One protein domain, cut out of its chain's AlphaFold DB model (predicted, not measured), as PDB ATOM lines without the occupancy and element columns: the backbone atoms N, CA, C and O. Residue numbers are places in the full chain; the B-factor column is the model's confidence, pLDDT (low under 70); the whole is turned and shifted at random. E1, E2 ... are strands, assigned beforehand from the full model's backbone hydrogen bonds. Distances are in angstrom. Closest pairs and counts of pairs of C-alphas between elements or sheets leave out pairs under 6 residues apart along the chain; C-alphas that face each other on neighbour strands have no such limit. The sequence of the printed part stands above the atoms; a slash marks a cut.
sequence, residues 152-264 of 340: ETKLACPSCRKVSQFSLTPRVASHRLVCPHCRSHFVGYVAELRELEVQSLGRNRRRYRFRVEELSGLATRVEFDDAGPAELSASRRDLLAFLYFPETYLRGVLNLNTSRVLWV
ATOM      1  N   GLU A 152       9.118   0.616 -27.442       87.94
ATOM      2  CA  GLU A 152      10.057  -0.354 -26.886       87.94
ATOM      3  C   GLU A 152      10.881   0.351 -25.821       87.94
ATOM      4  O   GLU A 152      11.506   1.357 -26.134       87.94
ATOM      5  N   THR A 153      10.892  -0.132 -24.577       89.44
ATOM      6  CA  THR A 153      11.651   0.499 -23.496       89.44
ATOM      7  C   THR A 153      12.225  -0.476 -22.470       89.44
ATOM      8  O   THR A 153      11.698  -1.565 -22.256       89.44
ATOM      9  N   LYS A 154      13.326  -0.105 -21.810       90.75
ATOM     10  CA  LYS A 154      13.914  -0.862 -20.699       90.75
ATOM     11  C   LYS A 154      13.486  -0.262 -19.365       90.75
ATOM     12  O   LYS A 154      13.835   0.873 -19.056       90.75
ATOM     13  N   LEU A 155      12.801  -1.052 -18.542       93.69
ATOM     14  CA  LEU A 155      12.333  -0.637 -17.219       93.69
ATOM     15  C   LEU A 155      12.999  -1.464 -16.121       93.69
ATOM     16  O   LEU A 155      13.205  -2.672 -16.261       93.69
ATOM     17  N   ALA A 156      13.308  -0.810 -15.003       91.50
ATOM     18  CA  ALA A 156      13.799  -1.474 -13.803       91.50
ATOM     19  C   ALA A 156      12.627  -2.023 -12.976       91.50
ATOM     20  O   ALA A 156      11.649  -1.327 -12.717       91.50
ATOM     21  N   CYS A 157      12.720  -3.268 -12.510       90.06
ATOM     22  CA  CYS A 157      11.703  -3.829 -11.627       90.06
ATOM     23  C   CYS A 157      11.797  -3.208 -10.217       90.06
ATOM     24  O   CYS A 157      12.837  -3.350  -9.573       90.06
ATOM     25  N   PRO A 158      10.725  -2.628  -9.652       86.50
ATOM     26  CA  PRO A 158      10.763  -2.025  -8.313       86.50
ATOM     27  C   PRO A 158      10.910  -3.029  -7.156       86.50
ATOM     28  O   PRO A 158      11.205  -2.640  -6.026       86.50
ATOM     29  N   SER A 159      10.715  -4.324  -7.424       82.44
ATOM     30  CA  SER A 159      10.851  -5.404  -6.441       82.44
ATOM     31  C   SER A 159      12.269  -5.986  -6.401       82.44
ATOM     32  O   SER A 159      12.854  -6.103  -5.328       82.44
ATOM     33  N   CYS A 160      12.845  -6.339  -7.559       80.50
ATOM     34  CA  CYS A 160      14.159  -7.001  -7.640       80.50
ATOM     35  C   CYS A 160      15.270  -6.155  -8.280       80.50
ATOM     36  O   CYS A 160      16.391  -6.641  -8.412       80.50
ATOM     37  N   ARG A 161      14.966  -4.921  -8.705       86.75
ATOM     38  CA  ARG A 161      15.864  -3.942  -9.352       86.75
ATOM     39  C   ARG A 161      16.496  -4.368 -10.684       86.75
ATOM     40  O   ARG A 161      17.213  -3.577 -11.285       86.75
ATOM     41  N   LYS A 162      16.212  -5.575 -11.189       84.19
ATOM     42  CA  LYS A 162      16.679  -6.019 -12.510       84.19
ATOM     43  C   LYS A 162      15.963  -5.257 -13.624       84.19
ATOM     44  O   LYS A 162      14.754  -5.033 -13.538       84.19
ATOM     45  N   VAL A 163      16.719  -4.886 -14.652       90.00
ATOM     46  CA  VAL A 163      16.227  -4.185 -15.842       90.00
ATOM     47  C   VAL A 163      15.793  -5.203 -16.890       90.00
ATOM     48  O   VAL A 163      16.474  -6.202 -17.114       90.00
ATOM     49  N   SER A 164      14.655  -4.960 -17.531       90.94
ATOM     50  CA  SER A 164      14.125  -5.807 -18.602       90.94
ATOM     51  C   SER A 164      13.479  -4.951 -19.687       90.94
ATOM     52  O   SER A 164      13.070  -3.823 -19.419       90.94
ATOM     53  N   GLN A 165      13.411  -5.482 -20.906       92.50
ATOM     54  CA  GLN A 165      12.751  -4.819 -22.029       92.50
ATOM     55  C   GLN A 165      11.239  -5.069 -22.001       92.50
ATOM     56  O   GLN A 165      10.795  -6.173 -21.680       92.50
ATOM     57  N   PHE A 166      10.470  -4.039 -22.341       92.25
ATOM     58  CA  PHE A 166       9.016  -4.025 -22.419       92.25
ATOM     59  C   PHE A 166       8.570  -3.280 -23.679       92.25
ATOM     60  O   PHE A 166       9.193  -2.297 -24.067       92.25
ATOM     61  N   SER A 167       7.464  -3.726 -24.268       90.50
ATOM     62  CA  SER A 167       6.794  -3.053 -25.380       90.50
ATOM     63  C   SER A 167       5.516  -2.411 -24.847       90.50
ATOM     64  O   SER A 167       4.674  -3.104 -24.268       90.50
ATOM     65  N   LEU A 168       5.412  -1.087 -24.945       89.88
ATOM     66  CA  LEU A 168       4.332  -0.300 -24.357       89.88
ATOM     67  C   LEU A 168       3.515   0.385 -25.453       89.88
ATOM     68  O   LEU A 168       4.067   1.033 -26.339       89.88
ATOM     69  N   THR A 169       2.189   0.326 -25.352       86.69
ATOM     70  CA  THR A 169       1.327   1.116 -26.238       86.69
ATOM     71  C   THR A 169       1.402   2.603 -25.861       86.69
ATOM     72  O   THR A 169       1.308   2.929 -24.674       86.69
ATOM     73  N   PRO A 170       1.520   3.526 -26.832       79.25
ATOM     74  CA  PRO A 170       1.537   4.961 -26.577       79.25
ATOM     75  C   PRO A 170       0.147   5.530 -26.252       79.25
ATOM     76  O   PRO A 170       0.044   6.693 -25.881       79.25
ATOM     77  N   ARG A 171      -0.934   4.748 -26.402       81.00
ATOM     78  CA  ARG A 171      -2.312   5.222 -26.173       81.00
ATOM     79  C   ARG A 171      -2.651   5.449 -24.707       81.00
ATOM     80  O   ARG A 171      -3.530   6.248 -24.403       81.00
ATOM     81  N   VAL A 172      -1.995   4.717 -23.814       87.44
ATOM     82  CA  VAL A 172      -2.189   4.846 -22.371       87.44
ATOM     83  C   VAL A 172      -0.854   5.124 -21.709       87.44
ATOM     84  O   VAL A 172       0.170   4.584 -22.114       87.44
ATOM     85  N   ALA A 173      -0.873   5.965 -20.682       89.31
ATOM     86  CA  ALA A 173       0.327   6.290 -19.926       89.31
ATOM     87  C   ALA A 173       0.650   5.235 -18.853       89.31
ATOM     88  O   ALA A 173       1.805   5.102 -18.471       89.31
ATOM     89  N   SER A 174      -0.339   4.474 -18.367       92.50
ATOM     90  CA  SER A 174      -0.153   3.445 -17.330       92.50
ATOM     91  C   SER A 174      -0.173   2.031 -17.905       92.50
ATOM     92  O   SER A 174      -1.160   1.621 -18.517       92.50
ATOM     93  N   HIS A 175       0.855   1.238 -17.604       93.38
ATOM     94  CA  HIS A 175       0.984  -0.149 -18.055       93.38
ATOM     95  C   HIS A 175       1.179  -1.090 -16.867       93.38
ATOM     96  O   HIS A 175       2.069  -0.895 -16.038       93.38
ATOM     97  N   ARG A 176       0.365  -2.149 -16.789       94.62
ATOM     98  CA  ARG A 176       0.571  -3.255 -15.839       94.62
ATOM     99  C   ARG A 176       1.576  -4.236 -16.429       94.62
ATOM    100  O   ARG A 176       1.346  -4.784 -17.502       94.62
ATOM    101  N   LEU A 177       2.670  -4.469 -15.716       94.69
ATOM    102  CA  LEU A 177       3.824  -5.221 -16.196       94.69
ATOM    103  C   LEU A 177       4.161  -6.373 -15.247       94.69
ATOM    104  O   LEU A 177       3.939  -6.298 -14.037       94.69
ATOM    105  N   VAL A 178       4.740  -7.439 -15.800       94.81
ATOM    106  CA  VAL A 178       5.229  -8.598 -15.042       94.81
ATOM    107  C   VAL A 178       6.736  -8.685 -15.212       94.81
ATOM    108  O   VAL A 178       7.240  -8.755 -16.329       94.81
ATOM    109  N   CYS A 179       7.480  -8.687 -14.105       89.75
ATOM    110  CA  CYS A 179       8.932  -8.818 -14.179       89.75
ATOM    111  C   CYS A 179       9.333 -10.242 -14.615       89.75
ATOM    112  O   CYS A 179       8.977 -11.196 -13.916       89.75
ATOM    113  N   PRO A 180      10.155 -10.421 -15.666       93.75
ATOM    114  CA  PRO A 180      10.565 -11.751 -16.123       93.75
ATOM    115  C   PRO A 180      11.487 -12.473 -15.128       93.75
ATOM    116  O   PRO A 180      11.592 -13.696 -15.149       93.75
ATOM    117  N   HIS A 181      12.140 -11.741 -14.218       87.81
ATOM    118  CA  HIS A 181      13.103 -12.321 -13.282       87.81
ATOM    119  C   HIS A 181      12.494 -12.787 -11.959       87.81
ATOM    120  O   HIS A 181      12.862 -13.844 -11.457       87.81
ATOM    121  N   CYS A 182      11.612 -11.988 -11.352       80.62
ATOM    122  CA  CYS A 182      11.023 -12.297 -10.042       80.62
ATOM    123  C   CYS A 182       9.509 -12.535 -10.092       80.62
ATOM    124  O   CYS A 182       8.918 -12.827  -9.053       80.62
ATOM    125  N   ARG A 183       8.891 -12.412 -11.278       89.38
ATOM    126  CA  ARG A 183       7.455 -12.611 -11.542       89.38
ATOM    127  C   ARG A 183       6.516 -11.691 -10.756       89.38
ATOM    128  O   ARG A 183       5.320 -11.942 -10.706       89.38
ATOM    129  N   SER A 184       7.024 -10.620 -10.143       81.44
ATOM    130  CA  SER A 184       6.166  -9.633  -9.484       81.44
ATOM    131  C   SER A 184       5.446  -8.759 -10.508       81.44
ATOM    132  O   SER A 184       6.076  -8.294 -11.463       81.44
ATOM    133  N   HIS A 185       4.172  -8.479 -10.246       90.62
ATOM    134  CA  HIS A 185       3.394  -7.465 -10.954       90.62
ATOM    135  C   HIS A 185       3.779  -6.072 -10.458       90.62
ATOM    136  O   HIS A 185       3.963  -5.884  -9.257       90.62
ATOM    137  N   PHE A 186       3.919  -5.110 -11.363       91.44
ATOM    138  CA  PHE A 186       4.155  -3.701 -11.045       91.44
ATOM    139  C   PHE A 186       3.518  -2.812 -12.117       91.44
ATOM    140  O   PHE A 186       3.168  -3.298 -13.194       91.44
ATOM    141  N   VAL A 187       3.351  -1.525 -11.827       95.44
ATOM    142  CA  VAL A 187       2.817  -0.555 -12.794       95.44
ATOM    143  C   VAL A 187       3.931   0.390 -13.223       95.44
ATOM    144  O   VAL A 187       4.656   0.915 -12.378       95.44
ATOM    145  N   GLY A 188       4.086   0.583 -14.531       95.00
ATOM    146  CA  GLY A 188       4.904   1.647 -15.109       95.00
ATOM    147  C   GLY A 188       3.995   2.745 -15.643       95.00
ATOM    148  O   GLY A 188       3.173   2.472 -16.510       95.00
ATOM    149  N   TYR A 189       4.123   3.960 -15.120       94.56
ATOM    150  CA  TYR A 189       3.464   5.149 -15.651       94.56
ATOM    151  C   TYR A 189       4.484   5.978 -16.432       94.56
ATOM    152  O   TYR A 189       5.461   6.445 -15.850       94.56
ATOM    153  N   VAL A 190       4.295   6.110 -17.742       93.00
ATOM    154  CA  VAL A 190       5.233   6.763 -18.660       93.00
ATOM    155  C   VAL A 190       4.659   8.090 -19.141       93.00
ATOM    156  O   VAL A 190       3.574   8.126 -19.717       93.00
ATOM    157  N   ALA A 191       5.398   9.177 -18.924       92.94
ATOM    158  CA  ALA A 191       4.980  10.523 -19.308       92.94
ATOM    159  C   ALA A 191       6.182  11.429 -19.610       92.94
ATOM    160  O   ALA A 191       7.292  11.203 -19.122       92.94
ATOM    161  N   GLU A 192       5.964  12.462 -20.421       90.94
ATOM    162  CA  GLU A 192       6.992  13.438 -20.782       90.94
ATOM    163  C   GLU A 192       7.081  14.546 -19.725       90.94
ATOM    164  O   GLU A 192       6.075  15.148 -19.346       90.94
ATOM    165  N   LEU A 193       8.288  14.864 -19.260       91.12
ATOM    166  CA  LEU A 193       8.514  15.922 -18.287       91.12
ATOM    167  C   LEU A 193       8.310  17.308 -18.908       91.12
ATOM    168  O   LEU A 193       8.991  17.693 -19.857       91.12
ATOM    169  N   ARG A 194       7.424  18.114 -18.322       88.69
ATOM    170  CA  ARG A 194       7.264  19.532 -18.678       88.69
ATOM    171  C   ARG A 194       7.978  20.454 -17.704       88.69
ATOM    172  O   ARG A 194       8.576  21.432 -18.141       88.69
ATOM    173  N   GLU A 195       7.930  20.129 -16.419       87.25
ATOM    174  CA  GLU A 195       8.512  20.932 -15.346       87.25
ATOM    175  C   GLU A 195       8.843  20.042 -14.146       87.25
ATOM    176  O   GLU A 195       8.082  19.125 -13.828       87.25
ATOM    177  N   LEU A 196       9.972  20.312 -13.490       90.81
ATOM    178  CA  LEU A 196      10.404  19.633 -12.274       90.81
ATOM    179  C   LEU A 196      10.773  20.671 -11.220       90.81
ATOM    180  O   LEU A 196      11.721  21.430 -11.403       90.81
ATOM    181  N   GLU A 197      10.061  20.654 -10.101       89.12
ATOM    182  CA  GLU A 197      10.418  21.404  -8.903       89.12
ATOM    183  C   GLU A 197      10.957  20.448  -7.838       89.12
ATOM    184  O   GLU A 197      10.354  19.408  -7.552       89.12
ATOM    185  N   VAL A 198      12.073  20.821  -7.212       90.31
ATOM    186  CA  VAL A 198      12.645  20.093  -6.076       90.31
ATOM    187  C   VAL A 198      12.744  21.045  -4.894       90.31
ATOM    188  O   VAL A 198      13.501  22.011  -4.920       90.31
ATOM    189  N   GLN A 199      11.972  20.773  -3.845       90.19
ATOM    190  CA  GLN A 199      11.970  21.555  -2.614       90.19
ATOM    191  C   GLN A 199      12.686  20.779  -1.506       90.19
ATOM    192  O   GLN A 199      12.301  19.656  -1.182       90.19
ATOM    193  N   SER A 200      13.708  21.372  -0.886       86.81
ATOM    194  CA  SER A 200      14.305  20.811   0.332       86.81
ATOM    195  C   SER A 200      13.352  21.007   1.518       86.81
ATOM    196  O   SER A 200      12.869  22.113   1.757       86.81
ATOM    197  N   LEU A 201      13.073  19.926   2.250       82.00
ATOM    198  CA  LEU A 201      12.235  19.903   3.457       82.00
ATOM    199  C   LEU A 201      13.061  19.650   4.734       82.00
ATOM    200  O   LEU A 201      12.499  19.329   5.778       82.00
ATOM    201  N   GLY A 202      14.391  19.729   4.654       74.00
ATOM    202  CA  GLY A 202      15.311  19.407   5.748       74.00
ATOM    203  C   GLY A 202      16.661  18.906   5.233       74.00
ATOM    204  O   GLY A 202      16.938  18.979   4.037       74.00
ATOM    205  N   ARG A 203      17.506  18.366   6.127       66.38
ATOM    206  CA  ARG A 203      18.885  17.964   5.779       66.38
ATOM    207  C   ARG A 203      18.966  16.857   4.718       66.38
ATOM    208  O   ARG A 203      19.853  16.942   3.884       66.38
ATOM    209  N   ASN A 204      18.034  15.900   4.712       68.06
ATOM    210  CA  ASN A 204      18.021  14.752   3.787       68.06
ATOM    211  C   ASN A 204      16.628  14.440   3.214       68.06
ATOM    212  O   ASN A 204      16.376  13.329   2.763       68.06
ATOM    213  N   ARG A 205      15.699  15.402   3.238       81.12
ATOM    214  CA  ARG A 205      14.344  15.219   2.704       81.12
ATOM    215  C   ARG A 205      14.097  16.196   1.575       81.12
ATOM    216  O   ARG A 205      14.293  17.402   1.731       81.12
ATOM    217  N   ARG A 206      13.626  15.673   0.453       87.12
ATOM    218  CA  ARG A 206      13.297  16.440  -0.744       87.12
ATOM    219  C   ARG A 206      11.867  16.133  -1.147       87.12
ATOM    220  O   ARG A 206      11.422  14.994  -1.057       87.12
ATOM    221  N   ARG A 207      11.153  17.152  -1.595       92.38
ATOM    222  CA  ARG A 207       9.846  17.031  -2.225       92.38
ATOM    223  C   ARG A 207      10.004  17.278  -3.704       92.38
ATOM    224  O   ARG A 207      10.451  18.352  -4.099       92.38
ATOM    225  N   TYR A 208       9.629  16.290  -4.495       94.00
ATOM    226  CA  TYR A 208       9.634  16.383  -5.940       94.00
ATOM    227  C   TYR A 208       8.220  16.668  -6.433       94.00
ATOM    228  O   TYR A 208       7.290  15.942  -6.079       94.00
ATOM    229  N   ARG A 209       8.060  17.693  -7.276       95.00
ATOM    230  CA  ARG A 209       6.825  17.951  -8.024       95.00
ATOM    231  C   ARG A 209       7.128  17.936  -9.510       95.00
ATOM    232  O   ARG A 209       7.858  18.781 -10.017       95.00
ATOM    233  N   PHE A 210       6.547  16.972 -10.202       94.88
ATOM    234  CA  PHE A 210       6.640  16.842 -11.643       94.88
ATOM    235  C   PHE A 210       5.343  17.343 -12.255       94.88
ATOM    236  O   PHE A 210       4.268  16.854 -11.908       94.88
ATOM    237  N   ARG A 211       5.438  18.261 -13.210       94.31
ATOM    238  CA  ARG A 211       4.387  18.459 -14.203       94.31
ATOM    239  C   ARG A 211       4.761  17.625 -15.414       94.31
ATOM    240  O   ARG A 211       5.794  17.875 -16.037       94.31
ATOM    241  N   VAL A 212       3.932  16.650 -15.746       93.44
ATOM    242  CA  VAL A 212       4.170  15.758 -16.880       93.44
ATOM    243  C   VAL A 212       3.012  15.827 -17.855       93.44
ATOM    244  O   VAL A 212       1.897  16.191 -17.487       93.44
ATOM    245  N   GLU A 213       3.289  15.509 -19.105       90.50
ATOM    246  CA  GLU A 213       2.284  15.377 -20.143       90.50
ATOM    247  C   GLU A 213       2.260  13.935 -20.625       90.50
ATOM    248  O   GLU A 213       3.286  13.349 -20.978       90.50
ATOM    249  N   GLU A 214       1.076  13.348 -20.588       84.62
ATOM    250  CA  GLU A 214       0.835  12.036 -21.152       84.62
ATOM    251  C   GLU A 214       0.886  12.101 -22.677       84.62
ATOM    252  O   GLU A 214       0.624  13.134 -23.288       84.62
ATOM    253  N   LEU A 215       1.129  10.959 -23.317       68.62
ATOM    254  CA  LEU A 215       1.084  10.855 -24.779       68.62
ATOM    255  C   LEU A 215      -0.313  11.162 -25.361       68.62
ATOM    256  O   LEU A 215      -0.434  11.436 -26.551       68.62
ATOM    257  N   SER A 216      -1.355  11.154 -24.521       67.38
ATOM    258  CA  SER A 216      -2.717  11.604 -24.838       67.38
ATOM    259  C   SER A 216      -2.867  13.135 -24.904       67.38
ATOM    260  O   SER A 216      -3.913  13.621 -25.329       67.38
ATOM    261  N   GLY A 217      -1.855  13.898 -24.473       69.75
ATOM    262  CA  GLY A 217      -1.892  15.358 -24.312       69.75
ATOM    263  C   GLY A 217      -2.422  15.826 -22.951       69.75
ATOM    264  O   GLY A 217      -2.461  17.028 -22.682       69.75
ATOM    265  N   LEU A 218      -2.827  14.906 -22.065       80.56
ATOM    266  CA  LEU A 218      -3.263  15.254 -20.714       80.56
ATOM    267  C   LEU A 218      -2.062  15.682 -19.863       80.56
ATOM    268  O   LEU A 218      -1.136  14.905 -19.636       80.56
ATOM    269  N   ALA A 219      -2.095  16.908 -19.344       85.69
ATOM    270  CA  ALA A 219      -1.122  17.363 -18.360       85.69
ATOM    271  C   ALA A 219      -1.541  16.909 -16.954       85.69
ATOM    272  O   ALA A 219      -2.633  17.249 -16.496       85.69
ATOM    273  N   THR A 220      -0.660  16.203 -16.248       91.12
ATOM    274  CA  THR A 220      -0.874  15.792 -14.856       91.12
ATOM    275  C   THR A 220       0.275  16.225 -13.953       91.12
ATOM    276  O   THR A 220       1.334  16.670 -14.411       91.12
ATOM    277  N   ARG A 221       0.062  16.105 -12.641       93.31
ATOM    278  CA  ARG A 221       1.092  16.345 -11.629       93.31
ATOM    279  C   ARG A 221       1.372  15.076 -10.838       93.31
ATOM    280  O   ARG A 221       0.445  14.438 -10.349       93.31
ATOM    281  N   VAL A 222       2.651  14.751 -10.681       93.44
ATOM    282  CA  VAL A 222       3.123  13.682  -9.794       93.44
ATOM    283  C   VAL A 222       3.947  14.331  -8.691       93.44
ATOM    284  O   VAL A 222       4.896  15.054  -8.977       93.44
ATOM    285  N   GLU A 223       3.587  14.090  -7.434       94.06
ATOM    286  CA  GLU A 223       4.276  14.652  -6.269       94.06
ATOM    287  C   GLU A 223       4.599  13.550  -5.264       94.06
ATOM    288  O   GLU A 223       3.758  12.697  -4.971       94.06
ATOM    289  N   PHE A 224       5.826  13.558  -4.747       91.75
ATOM    290  CA  PHE A 224       6.236  12.675  -3.662       91.75
ATOM    291  C   PHE A 224       7.404  13.265  -2.876       91.75
ATOM    292  O   PHE A 224       8.175  14.089  -3.372       91.75
ATOM    293  N   ASP A 225       7.549  12.781  -1.647       90.62
ATOM    294  CA  ASP A 225       8.701  13.063  -0.802       90.62
ATOM    295  C   ASP A 225       9.694  11.900  -0.877       90.62
ATOM    296  O   ASP A 225       9.303  10.731  -0.838       90.62
ATOM    297  N   ASP A 226      10.976  12.230  -0.944       88.00
ATOM    298  CA  ASP A 226      12.090  11.293  -0.926       88.00
ATOM    299  C   ASP A 226      13.056  11.648   0.209       88.00
ATOM    300  O   ASP A 226      13.396  12.816   0.420       88.00
ATOM    301  N   ALA A 227      13.473  10.625   0.950       82.25
ATOM    302  CA  ALA A 227      14.490  10.705   1.997       82.25
ATOM    303  C   ALA A 227      15.801  10.001   1.590       82.25
ATOM    304  O   ALA A 227      16.599   9.617   2.443       82.25
ATOM    305  N   GLY A 228      15.983   9.734   0.294       71.44
ATOM    306  CA  GLY A 228      17.138   9.031  -0.236       71.44
ATOM    307  C   GLY A 228      18.334   9.963  -0.460       71.44
ATOM    308  O   GLY A 228      18.179  11.168  -0.671       71.44
ATOM    309  N   PRO A 229      19.563   9.418  -0.472       69.12
ATOM    310  CA  PRO A 229      20.757  10.212  -0.756       69.12
ATOM    311  C   PRO A 229      20.860  10.610  -2.238       69.12
ATOM    312  O   PRO A 229      21.485  11.618  -2.563       69.12
ATOM    313  N   ALA A 230      20.247   9.839  -3.140       75.44
ATOM    314  CA  ALA A 230      20.308  10.064  -4.581       75.44
ATOM    315  C   ALA A 230      19.412  11.230  -5.025       75.44
ATOM    316  O   ALA A 230      18.334  11.439  -4.479       75.44
ATOM    317  N   GLU A 231      19.837  11.951  -6.060       80.56
ATOM    318  CA  GLU A 231      19.032  12.985  -6.712       80.56
ATOM    319  C   GLU A 231      18.670  12.559  -8.134       80.56
ATOM    320  O   GLU A 231      19.504  12.034  -8.880       80.56
ATOM    321  N   LEU A 232      17.419  12.802  -8.528       82.12
ATOM    322  CA  LEU A 232      17.006  12.638  -9.915       82.12
ATOM    323  C   LEU A 232      17.438  13.853 -10.738       82.12
ATOM    324  O   LEU A 232      16.970  14.964 -10.509       82.12
ATOM    325  N   SER A 233      18.262  13.606 -11.751       79.19
ATOM    326  CA  SER A 233      18.548  14.571 -12.811       79.19
ATOM    327  C   SER A 233      17.585  14.331 -13.973       79.19
ATOM    328  O   SER A 233      17.652  13.283 -14.622       79.19
ATOM    329  N   ALA A 234      16.696  15.285 -14.241       84.25
ATOM    330  CA  ALA A 234      15.779  15.246 -15.377       84.25
ATOM    331  C   ALA A 234      15.569  16.650 -15.958       84.25
ATOM    332  O   ALA A 234      15.494  17.627 -15.215       84.25
ATOM    333  N   SER A 235      15.476  16.726 -17.284       81.25
ATOM    334  CA  SER A 235      15.293  17.959 -18.052       81.25
ATOM    335  C   SER A 235      13.933  17.981 -18.743       81.25
ATOM    336  O   SER A 235      13.288  16.950 -18.939       81.25
ATOM    337  N   ARG A 236      13.478  19.170 -19.147       80.75
ATOM    338  CA  ARG A 236      12.249  19.314 -19.935       80.75
ATOM    339  C   ARG A 236      12.321  18.440 -21.196       80.75
ATOM    340  O   ARG A 236      13.347  18.414 -21.865       80.75
ATOM    341  N   ARG A 237      11.208  17.787 -21.535       82.69
ATOM    342  CA  ARG A 237      11.047  16.788 -22.607       82.69
ATOM    343  C   ARG A 237      11.689  15.419 -22.355       82.69
ATOM    344  O   ARG A 237      11.626  14.560 -23.233       82.69
ATOM    345  N   ASP A 238      12.264  15.172 -21.177       87.06
ATOM    346  CA  ASP A 238      12.680  13.816 -20.816       87.06
ATOM    347  C   ASP A 238      11.464  12.904 -20.644       87.06
ATOM    348  O   ASP A 238      10.479  13.275 -20.001       87.06
ATOM    349  N   LEU A 239      11.542  11.687 -21.183       89.56
ATOM    350  CA  LEU A 239      10.522  10.673 -20.956       89.56
ATOM    351  C   LEU A 239      10.821   9.965 -19.630       89.56
ATOM    352  O   LEU A 239      11.878   9.352 -19.460       89.56
ATOM    353  N   LEU A 240       9.899  10.056 -18.676       94.06
ATOM    354  CA  LEU A 240      10.041   9.460 -17.351       94.06
ATOM    355  C   LEU A 240       9.124   8.249 -17.210       94.06
ATOM    356  O   LEU A 240       7.977   8.282 -17.647       94.06
ATOM    357  N   ALA A 241       9.616   7.207 -16.546       95.12
ATOM    358  CA  ALA A 241       8.835   6.065 -16.096       95.12
ATOM    359  C   ALA A 241       8.757   6.050 -14.564       95.12
ATOM    360  O   ALA A 241       9.744   5.792 -13.871       95.12
ATOM    361  N   PHE A 242       7.566   6.299 -14.035       96.06
ATOM    362  CA  PHE A 242       7.236   6.189 -12.620       96.06
ATOM    363  C   PHE A 242       6.830   4.740 -12.319       96.06
ATOM    364  O   PHE A 242       5.904   4.195 -12.920       96.06
ATOM    365  N   LEU A 243       7.558   4.089 -11.419       95.75
ATOM    366  CA  LEU A 243       7.480   2.655 -11.154       95.75
ATOM    367  C   LEU A 243       6.764   2.410  -9.824       95.75
ATOM    368  O   LEU A 243       7.324   2.681  -8.758       95.75
ATOM    369  N   TYR A 244       5.556   1.856  -9.875       90.62
ATOM    370  CA  TYR A 244       4.719   1.615  -8.702       90.62
ATOM    371  C   TYR A 244       4.702   0.139  -8.287       90.62
ATOM    372  O   TYR A 244       4.485  -0.756  -9.110       90.62
ATOM    373  N   PHE A 245       4.914  -0.129  -6.994       83.38
ATOM    374  CA  PHE A 245       4.825  -1.458  -6.394       83.38
ATOM    375  C   PHE A 245       4.628  -1.442  -4.859       83.38
ATOM    376  O   PHE A 245       5.470  -0.874  -4.157       83.38
ATOM    377  N   PRO A 246       3.626  -2.167  -4.316       65.75
ATOM    378  CA  PRO A 246       2.550  -2.857  -5.041       65.75
ATOM    379  C   PRO A 246       1.527  -1.847  -5.592       65.75
ATOM    380  O   PRO A 246       0.965  -1.095  -4.812       65.75
ATOM    381  N   GLU A 247       1.341  -1.831  -6.920       66.25
ATOM    382  CA  GLU A 247       0.390  -1.058  -7.764       66.25
ATOM    383  C   GLU A 247       0.195   0.457  -7.523       66.25
ATOM    384  O   GLU A 247       0.192   1.205  -8.494       66.25
ATOM    385  N   THR A 248       0.058   0.932  -6.286       73.44
ATOM    386  CA  THR A 248      -0.213   2.335  -5.920       73.44
ATOM    387  C   THR A 248       0.969   3.033  -5.248       73.44
ATOM    388  O   THR A 248       1.007   4.259  -5.176       73.44
ATOM    389  N   TYR A 249       1.966   2.280  -4.782       78.81
ATOM    390  CA  TYR A 249       3.128   2.839  -4.089       78.81
ATOM    391  C   TYR A 249       4.254   3.163  -5.060       78.81
ATOM    392  O   TYR A 249       4.853   2.247  -5.612       78.81
ATOM    393  N   LEU A 250       4.594   4.439  -5.238       90.81
ATOM    394  CA  LEU A 250       5.744   4.821  -6.054       90.81
ATOM    395  C   LEU A 250       7.046   4.335  -5.396       90.81
ATOM    396  O   LEU A 250       7.331   4.650  -4.242       90.81
ATOM    397  N   ARG A 251       7.834   3.545  -6.126       89.94
ATOM    398  CA  ARG A 251       9.098   2.955  -5.650       89.94
ATOM    399  C   ARG A 251      10.310   3.465  -6.406       89.94
ATOM    400  O   ARG A 251      11.420   3.365  -5.893       89.94
ATOM    401  N   GLY A 252      10.125   3.979  -7.614       92.44
ATOM    402  CA  GLY A 252      11.218   4.550  -8.378       92.44
ATOM    403  C   GLY A 252      10.745   5.439  -9.512       92.44
ATOM    404  O   GLY A 252       9.630   5.290 -10.000       92.44
ATOM    405  N   VAL A 253      11.615   6.346  -9.932       95.81
ATOM    406  CA  VAL A 253      11.446   7.178 -11.120       95.81
ATOM    407  C   VAL A 253      12.659   6.949 -12.006       95.81
ATOM    408  O   VAL A 253      13.789   7.198 -11.592       95.81
ATOM    409  N   LEU A 254      12.433   6.427 -13.204       93.38
ATOM    410  CA  LEU A 254      13.466   6.154 -14.192       93.38
ATOM    411  C   LEU A 254      13.384   7.199 -15.303       93.38
ATOM    412  O   LEU A 254      12.352   7.340 -15.950       93.38
ATOM    413  N   ASN A 255      14.482   7.902 -15.547       91.25
ATOM    414  CA  ASN A 255      14.634   8.747 -16.718       91.25
ATOM    415  C   ASN A 255      15.034   7.867 -17.912       91.25
ATOM    416  O   ASN A 255      16.145   7.334 -17.957       91.25
ATOM    417  N   LEU A 256      14.122   7.696 -18.870       88.12
ATOM    418  CA  LEU A 256      14.328   6.833 -20.035       88.12
ATOM    419  C   LEU A 256      15.287   7.448 -21.062       88.12
ATOM    420  O   LEU A 256      15.781   6.725 -21.923       88.12
ATOM    421  N   ASN A 257      15.582   8.747 -20.973       81.75
ATOM    422  CA  ASN A 257      16.540   9.417 -21.850       81.75
ATOM    423  C   ASN A 257      17.985   9.271 -21.344       81.75
ATOM    424  O   ASN A 257      18.903   9.172 -22.150       81.75
ATOM    425  N   THR A 258      18.191   9.252 -20.022       77.88
ATOM    426  CA  THR A 258      19.533   9.219 -19.399       77.88
ATOM    427  C   THR A 258      19.862   7.908 -18.687       77.88
ATOM    428  O   THR A 258      20.954   7.756 -18.146       77.88
ATOM    429  N   SER A 259      18.925   6.960 -18.637       80.88
ATOM    430  CA  SER A 259      19.031   5.708 -17.873       80.88
ATOM    431  C   SER A 259      19.193   5.872 -16.355       80.88
ATOM    432  O   SER A 259      19.463   4.895 -15.652       80.88
ATOM    433  N   ARG A 260      19.029   7.086 -15.813       83.69
ATOM    434  CA  ARG A 260      19.159   7.345 -14.374       83.69
ATOM    435  C   ARG A 260      17.885   6.969 -13.635       83.69
ATOM    436  O   ARG A 260      16.794   7.362 -14.035       83.69
ATOM    437  N   VAL A 261      18.032   6.249 -12.526       88.44
ATOM    438  CA  VAL A 261      16.918   5.859 -11.657       88.44
ATOM    439  C   VAL A 261      17.054   6.500 -10.283       88.44
ATOM    440  O   VAL A 261      18.085   6.369  -9.625       88.44
ATOM    441  N   LEU A 262      15.992   7.159  -9.835       90.62
ATOM    442  CA  LEU A 262      15.786   7.517  -8.439       90.62
ATOM    443  C   LEU A 262      14.951   6.416  -7.792       90.62
ATOM    444  O   LEU A 262      13.813   6.190  -8.195       90.62
ATOM    445  N   TRP A 263      15.495   5.732  -6.791       90.19
ATOM    446  CA  TRP A 263      14.722   4.802  -5.971       90.19
ATOM    447  C   TRP A 263      14.092   5.570  -4.815       90.19
ATOM    448  O   TRP A 263      14.803   6.013  -3.916       90.19
ATOM    449  N   VAL A 264      12.769   5.721  -4.859       88.50
ATOM    450  CA  VAL A 264      12.029   6.544  -3.902       88.50
ATOM    451  C   VAL A 264      12.053   5.885  -2.532       88.50
ATOM    452  O   VAL A 264      11.629   4.738  -2.348       88.50
TER     453      VAL A 264
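What this domain is: This is residues 152 to 264 of the 340 residues of an uncharacterized protein of Archangium gephyra (UniProt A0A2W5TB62). What is the shape? A strongly twisted seven-strand sheet folds at the long strand E4: E5 and E6 join its later part as one wing, while E3, E7, E8 and E9 make the other. The hairpin of E1 and E2 sits at one end, near E3, E7 and E8. How large and regular is it? The 113 printed residues hold nine named strands, E1 to E9, and no named helix: all strand, antiparallel, compact with a radius of gyration of the C-alphas of 13.5 A, spanning 38 by 31 by 24 A.

Where its parts are: Where is the large sheet? E4, residues 185 to 200, measures 32.3 A from C-alpha 185 at (3.394, -7.465, -10.954). E3 is 174 to 178, E5 206 to 213 at 22.3 A, E6 219 to 226 at 22.7 A, E7 239 to 244, E8 250 to 255 and E9 261 to 263, ending at (14.722, 4.802, -5.971). Where is the hairpin? E1 is 152 to 156, E2 163 to 168.

How they stand to each other: What surrounds E4? It bends by 102 degrees at residue 194. E3, with N 175 and O 188 2.8 A apart, and E5, with N 197 and O 209 2.9 A apart, lie on one side of it; E7, with N 189 and O 242 2.8 A apart, is on the other. What follows outward? E3 to E6 and E7 to E9 are meanders, each strand the antiparallel neighbour of the one before; E4 to E7 form a Greek key, four strands in a row of which three, E4 to E6, are a meander and the first, E4, is the antiparallel neighbour of the fourth, E7. Where is E1? Its closest C-alphas to E8 are Leu 155 and Leu 254, 7.5 A.

The domain as a whole: How far does it reach? The farthest C-alphas, Arg 171 and Arg 203, are 40.4 A apart. Is anything long or uncertain? The printed part has no cut, and the link from E6 to E7 is long; pLDDT is under 70 at residues 203 to 204, 215 to 217, 229 and 246 to 247.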